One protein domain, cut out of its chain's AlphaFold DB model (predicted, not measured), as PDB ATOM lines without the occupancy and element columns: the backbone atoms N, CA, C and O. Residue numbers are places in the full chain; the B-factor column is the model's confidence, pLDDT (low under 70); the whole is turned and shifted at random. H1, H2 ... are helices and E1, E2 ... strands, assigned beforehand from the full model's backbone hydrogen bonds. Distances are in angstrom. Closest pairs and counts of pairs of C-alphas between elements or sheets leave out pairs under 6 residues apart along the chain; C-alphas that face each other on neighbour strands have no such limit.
ATOM      1  N   PHE A   8     -16.174  42.124  -4.075       97.12
ATOM      2  CA  PHE A   8     -15.194  42.938  -3.363       97.12
ATOM      3  C   PHE A   8     -15.051  44.308  -4.029       97.12
ATOM      4  O   PHE A   8     -14.835  44.397  -5.236       97.12
ATOM      5  N   VAL A   9     -15.095  45.368  -3.224       97.38
ATOM      6  CA  VAL A   9     -14.996  46.752  -3.699       97.38
ATOM      7  C   VAL A   9     -13.610  47.329  -3.437       97.38
ATOM      8  O   VAL A   9     -12.923  47.752  -4.365       97.38
ATOM      9  N   ALA A  10     -13.188  47.375  -2.173       95.56
ATOM     10  CA  ALA A  10     -11.906  47.953  -1.785       95.56
ATOM     11  C   ALA A  10     -11.500  47.509  -0.379       95.56
ATOM     12  O   ALA A  10     -12.343  47.159   0.440       95.56
ATOM     13  N   PHE A  11     -10.208  47.607  -0.072       93.94
ATOM     14  CA  PHE A  11      -9.759  47.661   1.318       93.94
ATOM     15  C   PHE A  11      -9.896  49.083   1.863       93.94
ATOM     16  O   PHE A  11      -9.689  50.030   1.096       93.94
ATOM     17  N   TYR A  12     -10.132  49.241   3.169       92.62
ATOM     18  CA  TYR A  12      -9.862  50.510   3.838       92.62
ATOM     19  C   TYR A  12      -8.350  50.727   3.909       92.62
ATOM     20  O   TYR A  12      -7.630  49.975   4.563       92.62
ATOM     21  N   GLY A  13      -7.854  51.692   3.137       92.44
ATOM     22  CA  GLY A  13      -6.429  51.980   3.032       92.44
ATOM     23  C   GLY A  13      -6.064  53.172   3.898       92.44
ATOM     24  O   GLY A  13      -6.596  54.254   3.670       92.44
ATOM     25  N   GLY A  14      -5.131  52.970   4.823       91.62
ATOM     26  CA  GLY A  14      -4.631  53.983   5.744       91.62
ATOM     27  C   GLY A  14      -3.314  53.547   6.381       91.62
ATOM     28  O   GLY A  14      -2.878  52.403   6.205       91.62
ATOM     29  N   ARG A  15      -2.687  54.439   7.144       90.88
ATOM     30  CA  ARG A  15      -1.626  54.067   8.084       90.88
ATOM     31  C   ARG A  15      -2.269  53.368   9.281       90.88
ATOM     32  O   ARG A  15      -3.221  53.898   9.834       90.88
ATOM     33  N   LEU A  16      -1.770  52.200   9.675       88.44
ATOM     34  CA  LEU A  16      -2.196  51.574  10.929       88.44
ATOM     35  C   LEU A  16      -1.568  52.345  12.095       88.44
ATOM     36  O   LEU A  16      -0.353  52.559  12.086       88.44
ATOM     37  N   ILE A  17      -2.391  52.777  13.043       88.19
ATOM     38  CA  ILE A  17      -1.992  53.560  14.213       88.19
ATOM     39  C   ILE A  17      -2.558  52.940  15.486       88.19
ATOM     40  O   ILE A  17      -3.625  52.318  15.458       88.19
ATOM     41  N   THR A  18      -1.850  53.124  16.594       88.44
ATOM     42  CA  THR A  18      -2.334  52.715  17.918       88.44
ATOM     43  C   THR A  18      -3.322  53.734  18.485       88.44
ATOM     44  O   THR A  18      -3.391  54.879  18.032       88.44
ATOM     45  N   GLU A  19      -4.064  53.350  19.523       86.06
ATOM     46  CA  GLU A  19      -4.899  54.290  20.282       86.06
ATOM     47  C   GLU A  19      -4.090  55.487  20.817       86.06
ATOM     48  O   GLU A  19      -4.541  56.624  20.714       86.06
ATOM     49  N   GLU A  20      -2.863  55.267  21.307       89.12
ATOM     50  CA  GLU A  20      -1.991  56.345  21.795       89.12
ATOM     51  C   GLU A  20      -1.659  57.377  20.706       89.12
ATOM     52  O   GLU A  20      -1.602  58.573  20.988       89.12
ATOM     53  N   GLU A  21      -1.458  56.933  19.462       88.50
ATOM     54  CA  GLU A  21      -1.217  57.817  18.317       88.50
ATOM     55  C   GLU A  21      -2.484  58.547  17.850       88.50
ATOM     56  O   GLU A  21      -2.383  59.638  17.286       88.50
ATOM     57  N   ALA A  22      -3.664  57.959  18.069       87.31
ATOM     58  CA  ALA A  22      -4.952  58.540  17.695       87.31
ATOM     59  C   ALA A  22      -5.366  59.701  18.621       87.31
ATOM     60  O   ALA A  22      -6.097  60.607  18.210       87.31
ATOM     61  N   VAL A  23      -4.901  59.706  19.877       83.50
ATOM     62  CA  VAL A  23      -5.263  60.731  20.868       83.50
ATOM     63  C   VAL A  23      -4.839  62.130  20.404       83.50
ATOM     64  O   VAL A  23      -3.659  62.440  20.251       83.50
ATOM     65  N   GLY A  24      -5.824  63.020  20.252       77.06
ATOM     66  CA  GLY A  24      -5.608  64.416  19.856       77.06
ATOM     67  C   GLY A  24      -5.383  64.628  18.355       77.06
ATOM     68  O   GLY A  24      -5.144  65.766  17.946       77.06
ATOM     69  N   GLY A  25      -5.473  63.563  17.554       77.31
ATOM     70  CA  GLY A  25      -5.473  63.624  16.097       77.31
ATOM     71  C   GLY A  25      -6.822  64.051  15.506       77.31
ATOM     72  O   GLY A  25      -7.822  64.208  16.208       77.31
ATOM     73  N   ASP A  26      -6.833  64.269  14.191       81.12
ATOM     74  CA  ASP A  26      -8.060  64.487  13.422       81.12
ATOM     75  C   ASP A  26      -8.669  63.127  13.050       81.12
ATOM     76  O   ASP A  26      -8.137  62.390  12.221       81.12
ATOM     77  N   ASP A  27      -9.779  62.802  13.704       82.00
ATOM     78  CA  ASP A  27     -10.470  61.513  13.666       82.00
ATOM     79  C   ASP A  27     -11.422  61.348  12.472       82.00
ATOM     80  O   ASP A  27     -12.030  60.288  12.318       82.00
ATOM     81  N   MET A  28     -11.537  62.349  11.587       84.94
ATOM     82  CA  MET A  28     -12.463  62.312  10.445       84.94
ATOM     83  C   MET A  28     -12.267  61.100   9.519       84.94
ATOM     84  O   MET A  28     -13.206  60.697   8.834       84.94
ATOM     85  N   TYR A  29     -11.055  60.545   9.467       89.44
ATOM     86  CA  TYR A  29     -10.692  59.415   8.605       89.44
ATOM     87  C   TYR A  29     -10.110  58.237   9.391       89.44
ATOM     88  O   TYR A  29      -9.317  57.466   8.845       89.44
ATOM     89  N   TYR A  30     -10.476  58.114  10.668       90.31
ATOM     90  CA  TYR A  30     -10.130  56.948  11.468       90.31
ATOM     91  C   TYR A  30     -11.135  55.831  11.223       90.31
ATOM     92  O   TYR A  30     -12.346  56.017  11.322       90.31
ATOM     93  N   PHE A  31     -10.614  54.647  10.926       88.06
ATOM     94  CA  PHE A  31     -11.390  53.422  10.855       88.06
ATOM     95  C   PHE A  31     -10.916  52.479  11.955       88.06
ATOM     96  O   PHE A  31      -9.808  51.944  11.875       88.06
ATOM     97  N   ALA A  32     -11.745  52.288  12.979       83.56
ATOM     98  CA  ALA A  32     -11.443  51.392  14.085       83.56
ATOM     99  C   ALA A  32     -11.410  49.941  13.595       83.56
ATOM    100  O   ALA A  32     -12.297  49.494  12.866       83.56
ATOM    101  N   THR A  33     -10.359  49.209  13.950       77.56
ATOM    102  CA  THR A  33     -10.195  47.835  13.472       77.56
ATOM    103  C   THR A  33     -11.119  46.867  14.223       77.56
ATOM    104  O   THR A  33     -11.529  45.859  13.664       77.56
ATOM    105  N   ASP A  34     -11.522  47.198  15.452       67.94
ATOM    106  CA  ASP A  34     -12.408  46.395  16.311       67.94
ATOM    107  C   ASP A  34     -13.889  46.369  15.878       67.94
ATOM    108  O   ASP A  34     -14.692  45.623  16.444       67.94
ATOM    109  N   HIS A  35     -14.276  47.171  14.883       58.31
ATOM    110  CA  HIS A  35     -15.650  47.238  14.402       58.31
ATOM    111  C   HIS A  35     -16.004  46.050  13.498       58.31
ATOM    112  O   HIS A  35     -15.655  46.014  12.317       58.31
ATOM    113  N   PHE A  36     -16.816  45.124  14.022       62.44
ATOM    114  CA  PHE A  36     -17.516  44.116  13.220       62.44
ATOM    115  C   PHE A  36     -19.032  44.294  13.324       62.44
ATOM    116  O   PHE A  36     -19.617  44.162  14.398       62.44
ATOM    117  N   TYR A  37     -19.686  44.583  12.194       51.72
ATOM    118  CA  TYR A  37     -21.146  44.666  12.119       51.72
ATOM    119  C   TYR A  37     -21.789  43.305  11.821       51.72
ATOM    120  O   TYR A  37     -21.595  42.720  10.761       51.72
ATOM    121  N   LEU A  38     -22.571  42.862  12.808       46.97
ATOM    122  CA  LEU A  38     -23.894  42.226  12.775       46.97
ATOM    123  C   LEU A  38     -24.242  41.294  11.603       46.97
ATOM    124  O   LEU A  38     -24.667  41.731  10.536       46.97
ATOM    125  N   HIS A  39     -24.290  39.992  11.893       40.94
ATOM    126  CA  HIS A  39     -25.288  39.108  11.291       40.94
ATOM    127  C   HIS A  39     -26.390  38.885  12.340       40.94
ATOM    128  O   HIS A  39     -26.101  38.368  13.413       40.94
ATOM    129  N   ASN A  40     -27.638  39.278  12.056       43.75
ATOM    130  CA  ASN A  40     -28.791  39.147  12.970       43.75
ATOM    131  C   ASN A  40     -28.660  39.880  14.326       43.75
ATOM    132  O   ASN A  40     -28.925  39.284  15.365       43.75
ATOM    133  N   ASP A  41     -28.276  41.160  14.334       49.75
ATOM    134  CA  ASP A  41     -28.199  41.993  15.555       49.75
ATOM    135  C   ASP A  41     -27.206  41.524  16.647       49.75
ATOM    136  O   ASP A  41     -27.146  42.118  17.724       49.75
ATOM    137  N   GLU A  42     -26.340  40.544  16.360       51.12
ATOM    138  CA  GLU A  42     -25.234  40.142  17.243       51.12
ATOM    139  C   GLU A  42     -23.882  40.726  16.789       51.12
ATOM    140  O   GLU A  42     -23.395  40.441  15.691       51.12
ATOM    141  N   ILE A  43     -23.263  41.563  17.637       54.84
ATOM    142  CA  ILE A  43     -21.895  42.067  17.432       54.84
ATOM    143  C   ILE A  43     -20.937  40.946  17.828       54.84
ATOM    144  O   ILE A  43     -20.869  40.565  18.996       54.84
ATOM    145  N   LEU A  44     -20.186  40.423  16.862       52.53
ATOM    146  CA  LEU A  44     -19.041  39.561  17.136       52.53
ATOM    147  C   LEU A  44     -17.823  40.451  17.374       52.53
ATOM    148  O   LEU A  44     -17.099  40.781  16.441       52.53
ATOM    149  N   GLU A  45     -17.609  40.858  18.622       54.59
ATOM    150  CA  GLU A  45     -16.352  41.489  19.022       54.59
ATOM    151  C   GLU A  45     -15.224  40.465  18.843       54.59
ATOM    152  O   GLU A  45     -15.223  39.405  19.478       54.59
ATOM    153  N   MET A  46     -14.248  40.755  17.978       54.78
ATOM    154  CA  MET A  46     -12.985  40.034  18.080       54.78
ATOM    155  C   MET A  46     -12.305  40.513  19.354       54.78
ATOM    156  O   MET A  46     -12.039  41.702  19.507       54.78
ATOM    157  N   GLN A  47     -12.002  39.588  20.263       51.69
ATOM    158  CA  GLN A  47     -11.119  39.871  21.389       51.69
ATOM    159  C   GLN A  47      -9.698  40.092  20.862       51.69
ATOM    160  O   GLN A  47      -8.883  39.172  20.856       51.69
ATOM    161  N   THR A  48      -9.399  41.299  20.392       55.41
ATOM    162  CA  THR A  48      -8.019  41.755  20.232       55.41
ATOM    163  C   THR A  48      -7.581  42.366  21.559       55.41
ATOM    164  O   THR A  48      -8.367  43.006  22.256       55.41
ATOM    165  N   SER A  49      -6.332  42.140  21.965       58.44
ATOM    166  CA  SER A  49      -5.807  42.734  23.202       58.44
ATOM    167  C   SER A  49      -5.599  44.247  23.092       58.44
ATOM    168  O   SER A  49      -5.417  44.906  24.111       58.44
ATOM    169  N   GLU A  50      -5.580  44.777  21.867       67.25
ATOM    170  CA  GLU A  50      -5.244  46.163  21.542       67.25
ATOM    171  C   GLU A  50      -6.199  46.697  20.461       67.25
ATOM    172  O   GLU A  50      -6.517  45.988  19.497       67.25
ATOM    173  N   LEU A  51      -6.661  47.938  20.646       74.44
ATOM    174  CA  LEU A  51      -7.473  48.689  19.689       74.44
ATOM    175  C   LEU A  51      -6.549  49.488  18.764       74.44
ATOM    176  O   LEU A  51      -5.768  50.318  19.229       74.44
ATOM    177  N   ASN A  52      -6.656  49.248  17.458       84.44
ATOM    178  CA  ASN A  52      -5.921  49.983  16.433       84.44
ATOM    179  C   ASN A  52      -6.889  50.683  15.476       84.44
ATOM    180  O   ASN A  52      -8.073  50.346  15.384       84.44
ATOM    181  N   PHE A  53      -6.361  51.647  14.726       87.50
ATOM    182  CA  PHE A  53      -7.110  52.400  13.728       87.50
ATOM    183  C   PHE A  53      -6.345  52.441  12.411       87.50
ATOM    184  O   PHE A  53      -5.121  52.545  12.393       87.50
ATOM    185  N   TYR A  54      -7.061  52.417  11.293       90.06
ATOM    186  CA  TYR A  54      -6.519  52.927  10.041       90.06
ATOM    187  C   TYR A  54      -6.753  54.437   9.980       90.06
ATOM    188  O   TYR A  54      -7.897  54.877   9.972       90.06
ATOM    189  N   ASP A  55      -5.677  55.211   9.895       92.88
ATOM    190  CA  ASP A  55      -5.685  56.649   9.641       92.88
ATOM    191  C   ASP A  55      -5.455  56.917   8.150       92.88
ATOM    192  O   ASP A  55      -4.366  56.686   7.613       92.88
ATOM    193  N   ALA A  56      -6.499  57.398   7.474       94.81
ATOM    194  CA  ALA A  56      -6.470  57.735   6.054       94.81
ATOM    195  C   ALA A  56      -6.417  59.253   5.784       94.81
ATOM    196  O   ALA A  56      -6.746  59.689   4.672       94.81
ATOM    197  N   LEU A  57      -6.024  60.079   6.764       92.75
ATOM    198  CA  LEU A  57      -5.970  61.534   6.610       92.75
ATOM    199  C   LEU A  57      -4.931  61.959   5.563       92.75
ATOM    200  O   LEU A  57      -5.294  62.583   4.565       92.75
ATOM    201  N   GLU A  58      -3.662  61.594   5.769       91.50
ATOM    202  CA  GLU A  58      -2.552  61.945   4.868       91.50
ATOM    203  C   GLU A  58      -2.308  60.886   3.785       91.50
ATOM    204  O   GLU A  58      -2.015  61.215   2.633       91.50
ATOM    205  N   PHE A  59      -2.449  59.606   4.144       91.25
ATOM    206  CA  PHE A  59      -2.165  58.473   3.266       91.25
ATOM    207  C   PHE A  59      -3.352  57.519   3.263       91.25
ATOM    208  O   PHE A  59      -3.501  56.713   4.172       91.25
ATOM    209  N   GLY A  60      -4.183  57.587   2.223       93.56
ATOM    210  CA  GLY A  60      -5.333  56.700   2.070       93.56
ATOM    211  C   GLY A  60      -5.627  56.339   0.620       93.56
ATOM    212  O   GLY A  60      -5.010  56.862  -0.310       93.56
ATOM    213  N   ASN A  61      -6.575  55.426   0.417       95.06
ATOM    214  CA  ASN A  61      -7.077  55.076  -0.914       95.06
ATOM    215  C   ASN A  61      -8.506  55.616  -1.127       95.06
ATOM    216  O   ASN A  61      -9.022  56.379  -0.317       95.06
ATOM    217  N   VAL A  62      -9.160  55.214  -2.222       96.44
ATOM    218  CA  VAL A  62     -10.515  55.683  -2.574       96.44
ATOM    219  C   VAL A  62     -11.568  55.404  -1.493       96.44
ATOM    220  O   VAL A  62     -12.534  56.153  -1.383       96.44
ATOM    221  N   SER A  63     -11.378  54.373  -0.666       96.00
ATOM    222  CA  SER A  63     -12.355  53.986   0.359       96.00
ATOM    223  C   SER A  63     -12.559  55.047   1.446       96.00
ATOM    224  O   SER A  63     -13.636  55.105   2.027       96.00
ATOM    225  N   ARG A  64     -11.586  55.948   1.663       95.38
ATOM    226  CA  ARG A  64     -11.709  57.071   2.610       95.38
ATOM    227  C   ARG A  64     -12.856  58.030   2.265       95.38
ATOM    228  O   ARG A  64     -13.228  58.857   3.084       95.38
ATOM    229  N   PHE A  65     -13.350  57.979   1.026       96.62
ATOM    230  CA  PHE A  65     -14.441  58.817   0.528       96.62
ATOM    231  C   PHE A  65     -15.799  58.106   0.530       96.62
ATOM    232  O   PHE A  65     -16.779  58.696   0.081       96.62
ATOM    233  N   LEU A  66     -15.868  56.846   0.974       96.62
ATOM    234  CA  LEU A  66     -17.142  56.150   1.138       96.62
ATOM    235  C   LEU A  66     -17.922  56.826   2.258       96.62
ATOM    236  O   LEU A  66     -17.443  56.869   3.383       96.62
ATOM    237  N   ASN A  67     -19.109  57.337   1.943       95.88
ATOM    238  CA  ASN A  67     -19.942  58.039   2.908       95.88
ATOM    239  C   ASN A  67     -20.751  57.083   3.785       95.88
ATOM    240  O   ASN A  67     -20.964  55.905   3.469       95.88
ATOM    241  N   HIS A  68     -21.272  57.643   4.872       93.56
ATOM    242  CA  HIS A  68     -22.229  56.962   5.721       93.56
ATOM    243  C   HIS A  68     -23.607  56.843   5.056       93.56
ATOM    244  O   HIS A  68     -24.156  57.822   4.547       93.56
ATOM    245  N   SER A  69     -24.226  55.673   5.196       94.31
ATOM    246  CA  SER A  69     -25.677  55.517   5.101       94.31
ATOM    247  C   SER A  69     -26.204  54.584   6.187       94.31
ATOM    248  O   SER A  69     -25.596  53.553   6.479       94.31
ATOM    249  N   CYS A  70     -27.361  54.923   6.770       91.06
ATOM    250  CA  CYS A  70     -28.066  54.034   7.700       91.06
ATOM    251  C   CYS A  70     -28.588  52.769   6.997       91.06
ATOM    252  O   CYS A  70     -28.749  51.736   7.637       91.06
ATOM    253  N   GLU A  71     -28.823  52.859   5.685       92.25
ATOM    254  CA  GLU A  71     -29.173  51.754   4.784       92.25
ATOM    255  C   GLU A  71     -28.079  51.662   3.701       92.25
ATOM    256  O   GLU A  71     -28.332  51.889   2.514       92.25
ATOM    257  N   GLY A  72     -26.828  51.453   4.135       94.44
ATOM    258  CA  GLY A  72     -25.667  51.294   3.252       94.44
ATOM    259  C   GLY A  72     -25.819  50.131   2.271       94.44
ATOM    260  O   GLY A  72     -26.654  49.251   2.451       94.44
ATOM    261  N   ASN A  73     -25.032  50.146   1.196       97.19
ATOM    262  CA  ASN A  73     -24.985  49.058   0.211       97.19
ATOM    263  C   ASN A  73     -23.672  48.265   0.252       97.19
ATOM    264  O   ASN A  73     -23.518  47.300  -0.503       97.19
ATOM    265  N   LEU A  74     -22.756  48.649   1.144       96.44
ATOM    266  CA  LEU A  74     -21.526  47.938   1.444       96.44
ATOM    267  C   LEU A  74     -21.525  47.408   2.879       96.44
ATOM    268  O   LEU A  74     -21.898  48.107   3.821       96.44
ATOM    269  N   VAL A  75     -20.993  46.200   3.025       92.62
ATOM    270  CA  VAL A  75     -20.690  45.536   4.292       92.62
ATOM    271  C   VAL A  75     -19.177  45.513   4.511       92.62
ATOM    272  O   VAL A  75     -18.393  45.320   3.578       92.62
ATOM    273  N   VAL A  76     -18.779  45.727   5.763       89.12
ATOM    274  CA  VAL A  76     -17.394  45.704   6.240       89.12
ATOM    275  C   VAL A  76     -17.040  44.282   6.671       89.12
ATOM    276  O   VAL A  76     -17.744  43.691   7.486       89.12
ATOM    277  N   VAL A  77     -15.942  43.736   6.153       86.38
ATOM    278  CA  VAL A  77     -15.498  42.364   6.422       86.38
ATOM    279  C   VAL A  77     -14.014  42.350   6.815       86.38
ATOM    280  O   VAL A  77     -13.185  42.840   6.039       86.38
ATOM    281  N   PRO A  78     -13.632  41.764   7.969       81.69
ATOM    282  CA  PRO A  78     -12.233  41.487   8.278       81.69
ATOM    283  C   PRO A  78     -11.679  40.439   7.321       81.69
ATOM    284  O   PRO A  78     -12.257  39.370   7.127       81.69
ATOM    285  N   MET A  79     -10.514  40.723   6.760       80.75
ATOM    286  CA  MET A  79      -9.792  39.818   5.885       80.75
ATOM    287  C   MET A  79      -8.425  39.513   6.485       80.75
ATOM    288  O   MET A  79      -7.558  40.384   6.573       80.75
ATOM    289  N   PHE A  80      -8.234  38.257   6.870       75.50
ATOM    290  CA  PHE A  80      -6.956  37.732   7.334       75.50
ATOM    291  C   PHE A  80      -6.120  37.306   6.131       75.50
ATOM    292  O   PHE A  80      -6.623  36.656   5.213       75.50
ATOM    293  N   THR A  81      -4.845  37.676   6.119       65.75
ATOM    294  CA  THR A  81      -3.897  37.199   5.108       65.75
ATOM    295  C   THR A  81      -3.000  36.133   5.721       65.75
ATOM    296  O   THR A  81      -2.423  36.372   6.776       65.75
ATOM    297  N   ASP A  82      -2.819  35.006   5.029       58.03
ATOM    298  CA  ASP A  82      -2.055  33.831   5.498       58.03
ATOM    299  C   ASP A  82      -0.584  34.105   5.887       58.03
ATOM    300  O   ASP A  82       0.083  33.229   6.435       58.03
ATOM    301  N   GLN A  83      -0.034  35.278   5.557       55.19
ATOM    302  CA  GLN A  83       1.402  35.563   5.680       55.19
ATOM    303  C   GLN A  83       1.832  36.037   7.072       55.19
ATOM    304  O   GLN A  83       2.986  35.826   7.435       55.19
ATOM    305  N   ASP A  84       0.920  36.594   7.865       49.22
ATOM    306  CA  ASP A  84       1.244  37.154   9.172       49.22
ATOM    307  C   ASP A  84       0.460  36.403  10.242       49.22
ATOM    308  O   ASP A  84      -0.648  36.770  10.619       49.22
ATOM    309  N   ASN A  85       1.062  35.328  10.749       45.41
ATOM    310  CA  ASN A  85       0.558  34.512  11.859       45.41
ATOM    311  C   ASN A  85       0.589  35.263  13.214       45.41
ATOM    312  O   ASN A  85       0.743  34.660  14.275       45.41
ATOM    313  N   THR A  86       0.520  36.592  13.168       52.88
ATOM    314  CA  THR A  86       0.334  37.495  14.295       52.88
ATOM    315  C   THR A  86      -1.093  38.005  14.202       52.88
ATOM    316  O   THR A  86      -1.468  38.591  13.189       52.88
ATOM    317  N   GLU A  87      -1.872  37.818  15.262       53.12
ATOM    318  CA  GLU A  87      -3.299  38.168  15.403       53.12
ATOM    319  C   GLU A  87      -3.647  39.649  15.096       53.12
ATOM    320  O   GLU A  87      -4.804  40.050  15.170       53.12
ATOM    321  N   GLN A  88      -2.656  40.464  14.727       55.53
ATOM    322  CA  GLN A  88      -2.685  41.922  14.651       55.53
ATOM    323  C   GLN A  88      -2.801  42.496  13.222       55.53
ATOM    324  O   GLN A  88      -2.984  43.700  13.084       55.53
ATOM    325  N   ASN A  89      -2.748  41.675  12.160       60.88
ATOM    326  CA  ASN A  89      -2.682  42.161  10.766       60.88
ATOM    327  C   ASN A  89      -3.874  41.721   9.889       60.88
ATOM    328  O   ASN A  89      -3.684  41.173   8.800       60.88
ATOM    329  N   TYR A  90      -5.118  41.956  10.318       71.31
ATOM    330  CA  TYR A  90      -6.260  41.859   9.397       71.31
ATOM    331  C   TYR A  90      -6.476  43.177   8.652       71.31
ATOM    332  O   TYR A  90      -6.261  44.279   9.162       71.31
ATOM    333  N   ARG A  91      -6.922  43.057   7.405       82.75
ATOM    334  CA  ARG A  91      -7.350  44.188   6.583       82.75
ATOM    335  C   ARG A  91      -8.856  44.316   6.643       82.75
ATOM    336  O   ARG A  91      -9.561  43.320   6.753       82.75
ATOM    337  N   VAL A  92      -9.348  45.535   6.501       86.25
ATOM    338  CA  VAL A  92     -10.783  45.788   6.407       86.25
ATOM    339  C   VAL A  92     -11.170  45.846   4.937       86.25
ATOM    340  O   VAL A  92     -10.678  46.709   4.215       86.25
ATOM    341  N   GLY A  93     -12.008  44.918   4.482       91.81
ATOM    342  CA  GLY A  93     -12.548  44.885   3.125       91.81
ATOM    343  C   GLY A  93     -14.001  45.348   3.072       91.81
ATOM    344  O   GLY A  93     -14.785  45.037   3.962       91.81
ATOM    345  N   PHE A  94     -14.371  46.049   2.006       94.75
ATOM    346  CA  PHE A  94     -15.754  46.374   1.675       94.75
ATOM    347  C   PHE A  94     -16.273  45.429   0.601       94.75
ATOM    348  O   PHE A  94     -15.624  45.246  -0.433       94.75
ATOM    349  N   PHE A  95     -17.459  44.880   0.829       96.25
ATOM    350  CA  PHE A  95     -18.155  43.999  -0.100       96.25
ATOM    351  C   PHE A  95     -19.564  44.518  -0.357       96.25
ATOM    352  O   PHE A  95     -20.181  45.102   0.530       96.25
ATOM    353  N   ALA A  96     -20.081  44.311  -1.562       97.88
ATOM    354  CA  ALA A  96     -21.454  44.674  -1.882       97.88
ATOM    355  C   ALA A  96     -22.449  43.776  -1.128       97.88
ATOM    356  O   ALA A  96     -22.368  42.554  -1.209       97.88
ATOM    357  N   GLU A  97     -23.410  44.371  -0.420       96.12
ATOM    358  CA  GLU A  97     -24.461  43.642   0.319       96.12
ATOM    359  C   GLU A  97     -25.628  43.206  -0.594       96.12
ATOM    360  O   GLU A  97     -26.426  42.320  -0.287       96.12
ATOM    361  N   ARG A  98     -25.731  43.849  -1.757       97.19
ATOM    362  CA  ARG A  98     -26.718  43.593  -2.808       97.19
ATOM    363  C   ARG A  98     -26.146  44.022  -4.152       97.19
ATOM    364  O   ARG A  98     -25.105  44.664  -4.198       97.19
ATOM    365  N   ASP A  99     -26.861  43.747  -5.237       98.44
ATOM    366  CA  ASP A  99     -26.509  44.326  -6.535       98.44
ATOM    367  C   ASP A  99     -26.601  45.866  -6.476       98.44
ATOM    368  O   ASP A  99     -27.610  46.435  -6.030       98.44
ATOM    369  N   ILE A 100     -25.549  46.536  -6.942       98.69
ATOM    370  CA  ILE A 100     -25.395  47.995  -6.965       98.69
ATOM    371  C   ILE A 100     -25.353  48.455  -8.418       98.69
ATOM    372  O   ILE A 100     -24.569  47.962  -9.235       98.69
ATOM    373  N   LYS A 101     -26.214  49.413  -8.763       98.50
ATOM    374  CA  LYS A 101     -26.319  49.904 -10.139       98.50
ATOM    375  C   LYS A 101     -25.151  50.831 -10.490       98.50
ATOM    376  O   LYS A 101     -24.613  51.505  -9.612       98.50
ATOM    377  N   PRO A 102     -24.807  50.968 -11.784       98.38
ATOM    378  CA  PRO A 102     -23.886  52.010 -12.214       98.38
ATOM    379  C   PRO A 102     -24.350  53.387 -11.723       98.38
ATOM    380  O   PRO A 102     -25.525  53.721 -11.874       98.38
ATOM    381  N   LEU A 103     -23.409  54.185 -11.207       97.56
ATOM    382  CA  LEU A 103     -23.626  55.540 -10.673       97.56
ATOM    383  C   LEU A 103     -24.424  55.615  -9.360       97.56
ATOM    384  O   LEU A 103     -24.700  56.716  -8.892       97.56
ATOM    385  N   GLU A 104     -24.787  54.483  -8.760       98.19
ATOM    386  CA  GLU A 104     -25.289  54.467  -7.389       98.19
ATOM    387  C   GLU A 104     -24.135  54.757  -6.417       98.19
ATOM    388  O   GLU A 104     -23.029  54.240  -6.588       98.19
ATOM    389  N   GLU A 105     -24.371  55.614  -5.425       98.38
ATOM    390  CA  GLU A 105     -23.354  55.958  -4.432       98.38
ATOM    391  C   GLU A 105     -23.013  54.741  -3.566       98.38
ATOM    392  O   GLU A 105     -23.900  54.032  -3.088       98.38
ATOM    393  N   LEU A 106     -21.720  54.507  -3.360       98.44
ATOM    394  CA  LEU A 106     -21.225  53.456  -2.483       98.44
ATOM    395  C   LEU A 106     -21.154  53.985  -1.053       98.44
ATOM    396  O   LEU A 106     -20.447  54.954  -0.782       98.44
ATOM    397  N   THR A 107     -21.890  53.348  -0.148       97.44
ATOM    398  CA  THR A 107     -22.025  53.788   1.245       97.44
ATOM    399  C   THR A 107     -22.033  52.599   2.192       97.44
ATOM    400  O   THR A 107     -22.471  51.506   1.832       97.44
ATOM    401  N   TYR A 108     -21.582  52.815   3.424       93.75
ATOM    402  CA  TYR A 108     -21.648  51.817   4.493       93.75
ATOM    403  C   TYR A 108     -22.161  52.446   5.788       93.75
ATOM    404  O   TYR A 108     -22.179  53.670   5.952       93.75
ATOM    405  N   ASN A 109     -22.602  51.619   6.729       89.94
ATOM    406  CA  ASN A 109     -22.941  52.106   8.057       89.94
ATOM    407  C   ASN A 109     -21.644  52.309   8.859       89.94
ATOM    408  O   ASN A 109     -20.908  51.351   9.073       89.94
TER     409      ASN A 109
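Overview. This is residues 8 to 109 of the 141 residues of the protein "Hypothetical protein" of Pyramimonas obovata (UniProt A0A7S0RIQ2). What is the shape? It has little regular structure: two small antiparallel sheets, E1-E6-E5 and E2-E4-E3, joined by loops, with short H1 over the second sheet and H2 grazing the first. What is printed? There are 102 residues, 37 in named elements, ordered E1 E2 H1 E3 E4 H2 E5 E6, mixed in class. The whole is compact, with a radius of gyration of the C-alphas of 14.0 A and spans of 39 by 30 by 27 A.

Arrangement. What pairs with E1, residues 8 to 11? E6, residues 90 to 96, does, with N 9 and O 94 2.8 A apart; E6 and E5, residues 74 to 80, form a hairpin, N 75 and O 95 2.8 A apart. What pairs with E2, residues 15 to 18? E4, residues 52 to 55, does, N 17 and O 53 2.8 A apart; E3, residues 30 to 32, and E4 form a hairpin, N 31 and O 54 2.9 A apart.

Along the chain. Where does E1 begin? C-alpha 8 is at (-15.194, 42.938, -3.363). Where does E6 end? It ends, 19.1 A from its first C-alpha, at C-alpha 96, (-21.454, 44.674, -1.882).

Size, cuts and confidence. Which link is long? E3 to E4, 19 residues. Where is confidence low? Residues 34 to 50 and 81 to 89 have pLDDT under 70; the printed part has no cut.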